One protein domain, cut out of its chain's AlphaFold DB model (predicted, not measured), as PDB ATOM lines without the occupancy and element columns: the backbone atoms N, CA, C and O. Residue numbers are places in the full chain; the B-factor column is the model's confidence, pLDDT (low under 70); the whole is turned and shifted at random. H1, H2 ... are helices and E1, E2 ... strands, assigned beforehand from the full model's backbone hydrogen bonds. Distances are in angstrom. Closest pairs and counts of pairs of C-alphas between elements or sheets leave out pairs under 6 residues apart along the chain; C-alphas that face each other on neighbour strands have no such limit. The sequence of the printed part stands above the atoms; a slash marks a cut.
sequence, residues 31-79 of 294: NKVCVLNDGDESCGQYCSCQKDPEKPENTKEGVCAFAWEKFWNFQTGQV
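What this domain is: This is residues 31 to 79 of the 294 residues of the protein "Putative collagen-like secreted protein" of Amblyomma triste (UniProt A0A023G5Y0). A small antiparallel sheet, E1 - E3 - E2, has short H1 over E2, while the loop round Pro 56 and helix H2 make opposite ends of a rod. The printed 49 residues run E1, H1, E2, E3, H2, mixed helices and strands, only just loose, close to compact: radius of gyration of the C-alphas 11.7 A, spans 37 by 17 by 15 A.

Where its parts are: E1, residues 33 to 35, begins at C-alpha 33 (-6.522, -19.922, 42.837). H1 is 40 to 43, E2 47 to 51, E3 61 to 66, 16.4 A long. H2, 68 to 75, 10.4 A, ends at C-alpha 75 (10.184, -31.940, 27.115).

How they stand to each other: E1 and E3 are antiparallel, N 34 to O 62 3.0 A. E2 and E3 form an antiparallel hairpin, N 50 to O 63 2.9 A. E1, H1 and E2 make a split strand-helix-strand unit, two strands of one sheet with a helix between them along the chain and E3 between them in the sheet, its crossover right-handed. H1 is on the sheet, height 5.7 A; its closest C-alphas to E2 are Asp 40 and Ser 48, 5.0 A. H2 only grazes the sheet with residues 68 to 71. Every O i to N i+4 pair in H2 is within hydrogen-bond range; H1 is too short for one.

The domain as a whole: The printed part has no cut and no long link. Residues 77 to 79 have pLDDT under 70.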
ATOM      1  N   ASN A  31       0.944 -18.576  41.872       77.31
ATOM      2  CA  ASN A  31       0.059 -19.112  42.924       77.31
ATOM      3  C   ASN A  31      -1.365 -18.533  42.801       77.31
ATOM      4  O   ASN A  31      -1.852 -17.791  43.653       77.31
ATOM      5  N   LYS A  32      -2.020 -18.810  41.680       85.56
ATOM      6  CA  LYS A  32      -3.386 -18.436  41.382       85.56
ATOM      7  C   LYS A  32      -4.287 -19.508  41.960       85.56
ATOM      8  O   LYS A  32      -3.971 -20.698  41.940       85.56
ATOM      9  N   VAL A  33      -5.420 -19.048  42.466       90.12
ATOM     10  CA  VAL A  33      -6.522 -19.922  42.837       90.12
ATOM     11  C   VAL A  33      -7.143 -20.448  41.547       90.12
ATOM     12  O   VAL A  33      -7.369 -19.686  40.606       90.12
ATOM     13  N   CYS A  34      -7.393 -21.747  41.509       92.44
ATOM     14  CA  CYS A  34      -8.011 -22.444  40.389       92.44
ATOM     15  C   CYS A  34      -9.254 -23.194  40.868       92.44
ATOM     16  O   CYS A  34      -9.425 -23.429  42.064       92.44
ATOM     17  N   VAL A  35     -10.137 -23.563  39.944       93.31
ATOM     18  CA  VAL A  35     -11.327 -24.364  40.245       93.31
ATOM     19  C   VAL A  35     -11.045 -25.803  39.825       93.31
ATOM     20  O   VAL A  35     -10.788 -26.059  38.654       93.31
ATOM     21  N   LEU A  36     -11.122 -26.751  40.764       89.88
ATOM     22  CA  LEU A  36     -10.778 -28.169  40.551       89.88
ATOM     23  C   LEU A  36     -11.572 -28.832  39.404       89.88
ATOM     24  O   LEU A  36     -11.107 -29.804  38.819       89.88
ATOM     25  N   ASN A  37     -12.756 -28.304  39.072       87.50
ATOM     26  CA  ASN A  37     -13.627 -28.837  38.021       87.50
ATOM     27  C   ASN A  37     -13.416 -28.202  36.638       87.50
ATOM     28  O   ASN A  37     -13.835 -28.802  35.653       87.50
ATOM     29  N   ASP A  38     -12.780 -27.031  36.550       82.31
ATOM     30  CA  ASP A  38     -12.580 -26.317  35.275       82.31
ATOM     31  C   ASP A  38     -11.310 -26.791  34.544       82.31
ATOM     32  O   ASP A  38     -10.905 -26.236  33.525       82.31
ATOM     33  N   GLY A  39     -10.677 -27.844  35.065       77.50
ATOM     34  CA  GLY A  39      -9.436 -28.384  34.542       77.50
ATOM     35  C   GLY A  39      -8.228 -27.494  34.835       77.50
ATOM     36  O   GLY A  39      -8.286 -26.462  35.506       77.50
ATOM     37  N   ASP A  40      -7.080 -27.926  34.327       84.25
ATOM     38  CA  ASP A  40      -5.802 -27.274  34.610       84.25
ATOM     39  C   ASP A  40      -5.515 -26.045  33.731       84.25
ATOM     40  O   ASP A  40      -4.458 -25.424  33.871       84.25
ATOM     41  N   GLU A  41      -6.411 -25.694  32.804       83.06
ATOM     42  CA  GLU A  41      -6.192 -24.609  31.834       83.06
ATOM     43  C   GLU A  41      -5.960 -23.257  32.524       83.06
ATOM     44  O   GLU A  41      -5.153 -22.446  32.068       83.06
ATOM     45  N   SER A  42      -6.591 -23.055  33.682       86.75
ATOM     46  CA  SER A  42      -6.459 -21.848  34.506       86.75
ATOM     47  C   SER A  42      -5.056 -21.643  35.100       86.75
ATOM     48  O   SER A  42      -4.673 -20.508  35.401       86.75
ATOM     49  N   CYS A  43      -4.270 -22.715  35.234       89.44
ATOM     50  CA  CYS A  43      -2.960 -22.694  35.883       89.44
ATOM     51  C   CYS A  43      -1.781 -22.496  34.925       89.44
ATOM     52  O   CYS A  43      -0.682 -22.172  35.373       89.44
ATOM     53  N   GLY A  44      -1.997 -22.648  33.617       89.12
ATOM     54  CA  GLY A  44      -0.950 -22.548  32.603       89.12
ATOM     55  C   GLY A  44      -0.296 -23.887  32.247       89.12
ATOM     56  O   GLY A  44      -0.600 -24.943  32.796       89.12
ATOM     57  N   GLN A  45       0.617 -23.841  31.274       86.00
ATOM     58  CA  GLN A  45       1.045 -25.009  30.493       86.00
ATOM     59  C   GLN A  45       1.810 -26.085  31.290       86.00
ATOM     60  O   GLN A  45       1.767 -27.261  30.933       86.00
ATOM     61  N   TYR A  46       2.474 -25.710  32.388       88.88
ATOM     62  CA  TYR A  46       3.290 -26.615  33.218       88.88
ATOM     63  C   TYR A  46       2.732 -26.818  34.626       88.88
ATOM     64  O   TYR A  46       3.385 -27.405  35.490       88.88
ATOM     65  N   CYS A  47       1.521 -26.330  34.860       92.50
ATOM     66  CA  CYS A  47       0.907 -26.307  36.171       92.50
ATOM     67  C   CYS A  47      -0.349 -27.180  36.174       92.50
ATOM     68  O   CYS A  47      -0.949 -27.477  35.133       92.50
ATOM     69  N   SER A  48      -0.729 -27.629  37.361       92.81
ATOM     70  CA  SER A  48      -1.978 -28.339  37.599       92.81
ATOM     71  C   SER A  48      -2.665 -27.759  38.822       92.81
ATOM     72  O   SER A  48      -2.002 -27.273  39.746       92.81
ATOM     73  N   CYS A  49      -3.992 -27.773  38.795       93.50
ATOM     74  CA  CYS A  49      -4.804 -27.324  39.906       93.50
ATOM     75  C   CYS A  49      -4.806 -28.400  40.995       93.50
ATOM     76  O   CYS A  49      -5.418 -29.455  40.831       93.50
ATOM     77  N   GLN A  50      -4.115 -28.151  42.106       91.56
ATOM     78  CA  GLN A  50      -4.086 -29.068  43.244       91.56
ATOM     79  C   GLN A  50      -4.988 -28.565  44.365       91.56
ATOM     80  O   GLN A  50      -5.193 -27.365  44.531       91.56
ATOM     81  N   LYS A  51      -5.538 -29.493  45.149       91.50
ATOM     82  CA  LYS A  51      -6.354 -29.147  46.313       91.50
ATOM     83  C   LYS A  51      -5.493 -28.410  47.339       91.50
ATOM     84  O   LYS A  51      -4.423 -28.889  47.699       91.50
ATOM     85  N   ASP A  52      -5.985 -27.267  47.801       89.94
ATOM     86  CA  ASP A  52      -5.340 -26.502  48.863       89.94
ATOM     87  C   ASP A  52      -5.480 -27.259  50.198       89.94
ATOM     88  O   ASP A  52      -6.617 -27.500  50.622       89.94
ATOM     89  N   PRO A  53      -4.381 -27.673  50.858       84.56
ATOM     90  CA  PRO A  53      -4.451 -28.391  52.129       84.56
ATOM     91  C   PRO A  53      -4.979 -27.523  53.277       84.56
ATOM     92  O   PRO A  53      -5.428 -28.070  54.283       84.56
ATOM     93  N   GLU A  54      -4.945 -26.193  53.146       88.75
ATOM     94  CA  GLU A  54      -5.443 -25.281  54.180       88.75
ATOM     95  C   GLU A  54      -6.966 -25.085  54.112       88.75
ATOM     96  O   GLU A  54      -7.576 -24.600  55.069       88.75
ATOM     97  N   LYS A  55      -7.609 -25.474  53.001       87.00
ATOM     98  CA  LYS A  55      -9.052 -25.289  52.801       87.00
ATOM     99  C   LYS A  55      -9.864 -26.532  53.183       87.00
ATOM    100  O   LYS A  55      -9.408 -27.664  53.009       87.00
ATOM    101  N   PRO A  56     -11.099 -26.348  53.690       86.81
ATOM    102  CA  PRO A  56     -11.962 -27.457  54.077       86.81
ATOM    103  C   PRO A  56     -12.293 -28.362  52.887       86.81
ATOM    104  O   PRO A  56     -12.397 -27.922  51.746       86.81
ATOM    105  N   GLU A  57     -12.530 -29.643  53.167       83.88
ATOM    106  CA  GLU A  57     -12.541 -30.723  52.173       83.88
ATOM    107  C   GLU A  57     -13.544 -30.540  51.012       83.88
ATOM    108  O   GLU A  57     -13.350 -31.134  49.950       83.88
ATOM    109  N   ASN A  58     -14.553 -29.684  51.204       81.56
ATOM    110  CA  ASN A  58     -15.662 -29.410  50.287       81.56
ATOM    111  C   ASN A  58     -15.486 -28.160  49.404       81.56
ATOM    112  O   ASN A  58     -16.415 -27.796  48.679       81.56
ATOM    113  N   THR A  59     -14.343 -27.471  49.442       87.44
ATOM    114  CA  THR A  59     -14.115 -26.344  48.528       87.44
ATOM    115  C   THR A  59     -13.768 -26.831  47.127       87.44
ATOM    116  O   THR A  59     -12.901 -27.680  46.943       87.44
ATOM    117  N   LYS A  60     -14.414 -26.235  46.119       91.25
ATOM    118  CA  LYS A  60     -14.071 -26.425  44.698       91.25
ATOM    119  C   LYS A  60     -12.812 -25.659  44.277       91.25
ATOM    120  O   LYS A  60     -12.410 -25.737  43.124       91.25
ATOM    121  N   GLU A  61     -12.229 -24.902  45.197       92.19
ATOM    122  CA  GLU A  61     -11.039 -24.096  44.977       92.19
ATOM    123  C   GLU A  61      -9.778 -24.909  45.278       92.19
ATOM    124  O   GLU A  61      -9.709 -25.629  46.275       92.19
ATOM    125  N   GLY A  62      -8.779 -24.757  44.419       92.75
ATOM    126  CA  GLY A  62      -7.429 -25.275  44.573       92.75
ATOM    127  C   GLY A  62      -6.387 -24.188  44.321       92.75
ATOM    128  O   GLY A  62      -6.720 -23.022  44.091       92.75
ATOM    129  N   VAL A  63      -5.120 -24.580  44.346       92.88
ATOM    130  CA  VAL A  63      -3.976 -23.721  44.035       92.88
ATOM    131  C   VAL A  63      -3.201 -24.331  42.875       92.88
ATOM    132  O   VAL A  63      -2.979 -25.542  42.810       92.88
ATOM    133  N   CYS A  64      -2.787 -23.480  41.945       92.25
ATOM    134  CA  CYS A  64      -1.929 -23.881  40.845       92.25
ATOM    135  C   CYS A  64      -0.536 -24.256  41.351       92.25
ATOM    136  O   CYS A  64       0.202 -23.402  41.836       92.25
ATOM    137  N   ALA A  65      -0.162 -25.521  41.185       90.94
ATOM    138  CA  ALA A  65       1.147 -26.043  41.553       90.94
ATOM    139  C   ALA A  65       1.855 -26.645  40.336       90.94
ATOM    140  O   ALA A  65       1.221 -27.085  39.372       90.94
ATOM    141  N   PHE A  66       3.186 -26.676  40.376       89.94
ATOM    142  CA  PHE A  66       3.984 -27.220  39.283       89.94
ATOM    143  C   PHE A  66       3.738 -28.721  39.112       89.94
ATOM    144  O   PHE A  66       3.892 -29.510  40.046       89.94
ATOM    145  N   ALA A  67       3.371 -29.121  37.897       90.25
ATOM    146  CA  ALA A  67       3.085 -30.504  37.555       90.25
ATOM    147  C   ALA A  67       4.250 -31.080  36.750       90.25
ATOM    148  O   ALA A  67       4.334 -30.932  35.529       90.25
ATOM    149  N   TRP A  68       5.149 -31.781  37.439       82.50
ATOM    150  CA  TRP A  68       6.373 -32.322  36.835       82.50
ATOM    151  C   TRP A  68       6.103 -33.278  35.663       82.50
ATOM    152  O   TRP A  68       6.908 -33.385  34.743       82.50
ATOM    153  N   GLU A  69       4.961 -33.965  35.684       84.62
ATOM    154  CA  GLU A  69       4.522 -34.847  34.599       84.62
ATOM    155  C   GLU A  69       4.213 -34.060  33.324       84.62
ATOM    156  O   GLU A  69       4.639 -34.456  32.242       84.62
ATOM    157  N   LYS A  70       3.571 -32.889  33.438       84.50
ATOM    158  CA  LYS A  70       3.300 -32.016  32.287       84.50
ATOM    159  C   LYS A  70       4.574 -31.438  31.696       84.50
ATOM    160  O   LYS A  70       4.730 -31.421  30.478       84.50
ATOM    161  N   PHE A  71       5.495 -31.005  32.554       83.44
ATOM    162  CA  PHE A  71       6.802 -30.528  32.113       83.44
ATOM    163  C   PHE A  71       7.580 -31.616  31.361       83.44
ATOM    164  O   PHE A  71       8.129 -31.359  30.291       83.44
ATOM    165  N   TRP A  72       7.591 -32.844  31.888       80.19
ATOM    166  CA  TRP A  72       8.288 -33.961  31.253       80.19
ATOM    167  C   TRP A  72       7.649 -34.378  29.926       80.19
ATOM    168  O   TRP A  72       8.356 -34.591  28.942       80.19
ATOM    169  N   ASN A  73       6.319 -34.438  29.870       81.31
ATOM    170  CA  ASN A  73       5.569 -34.734  28.649       81.31
ATOM    171  C   ASN A  73       5.839 -33.690  27.555       81.31
ATOM    172  O   ASN A  73       6.041 -34.043  26.395       81.31
ATOM    173  N   PHE A  74       5.951 -32.413  27.932       80.50
ATOM    174  CA  PHE A  74       6.356 -31.349  27.015       80.50
ATOM    175  C   PHE A  74       7.805 -31.517  26.525       80.50
ATOM    176  O   PHE A  74       8.048 -31.496  25.322       80.50
ATOM    177  N   GLN A  75       8.760 -31.735  27.436       74.31
ATOM    178  CA  GLN A  75      10.184 -31.940  27.115       74.31
ATOM    179  C   GLN A  75      10.425 -33.150  26.206       74.31
ATOM    180  O   GLN A  75      11.245 -33.098  25.293       74.31
ATOM    181  N   THR A  76       9.708 -34.246  26.446       78.31
ATOM    182  CA  THR A  76       9.862 -35.492  25.684       78.31
ATOM    183  C   THR A  76       9.043 -35.518  24.394       78.31
ATOM    184  O   THR A  76       9.077 -36.517  23.677       78.31
ATOM    185  N   GLY A  77       8.307 -34.445  24.081       69.06
ATOM    186  CA  GLY A  77       7.432 -34.388  22.910       69.06
ATOM    187  C   GLY A  77       6.245 -35.352  22.985       69.06
ATOM    188  O   GLY A  77       5.528 -35.517  21.998       69.06
ATOM    189  N   GLN A  78       6.001 -35.972  24.145       59.50
ATOM    190  CA  GLN A  78       4.772 -36.703  24.419       59.50
ATOM    191  C   GLN A  78       3.670 -35.691  24.707       59.50
ATOM    192  O   GLN A  78       3.225 -35.512  25.839       59.50
ATOM    193  N   VAL A  79       3.228 -34.991  23.665       52.72
ATOM    194  CA  VAL A  79       1.987 -34.229  23.734       52.72
ATOM    195  C   VAL A  79       0.887 -35.270  23.898       52.72
ATOM    196  O   VAL A  79       0.475 -35.907  22.930       52.72
TER     197      VAL A  79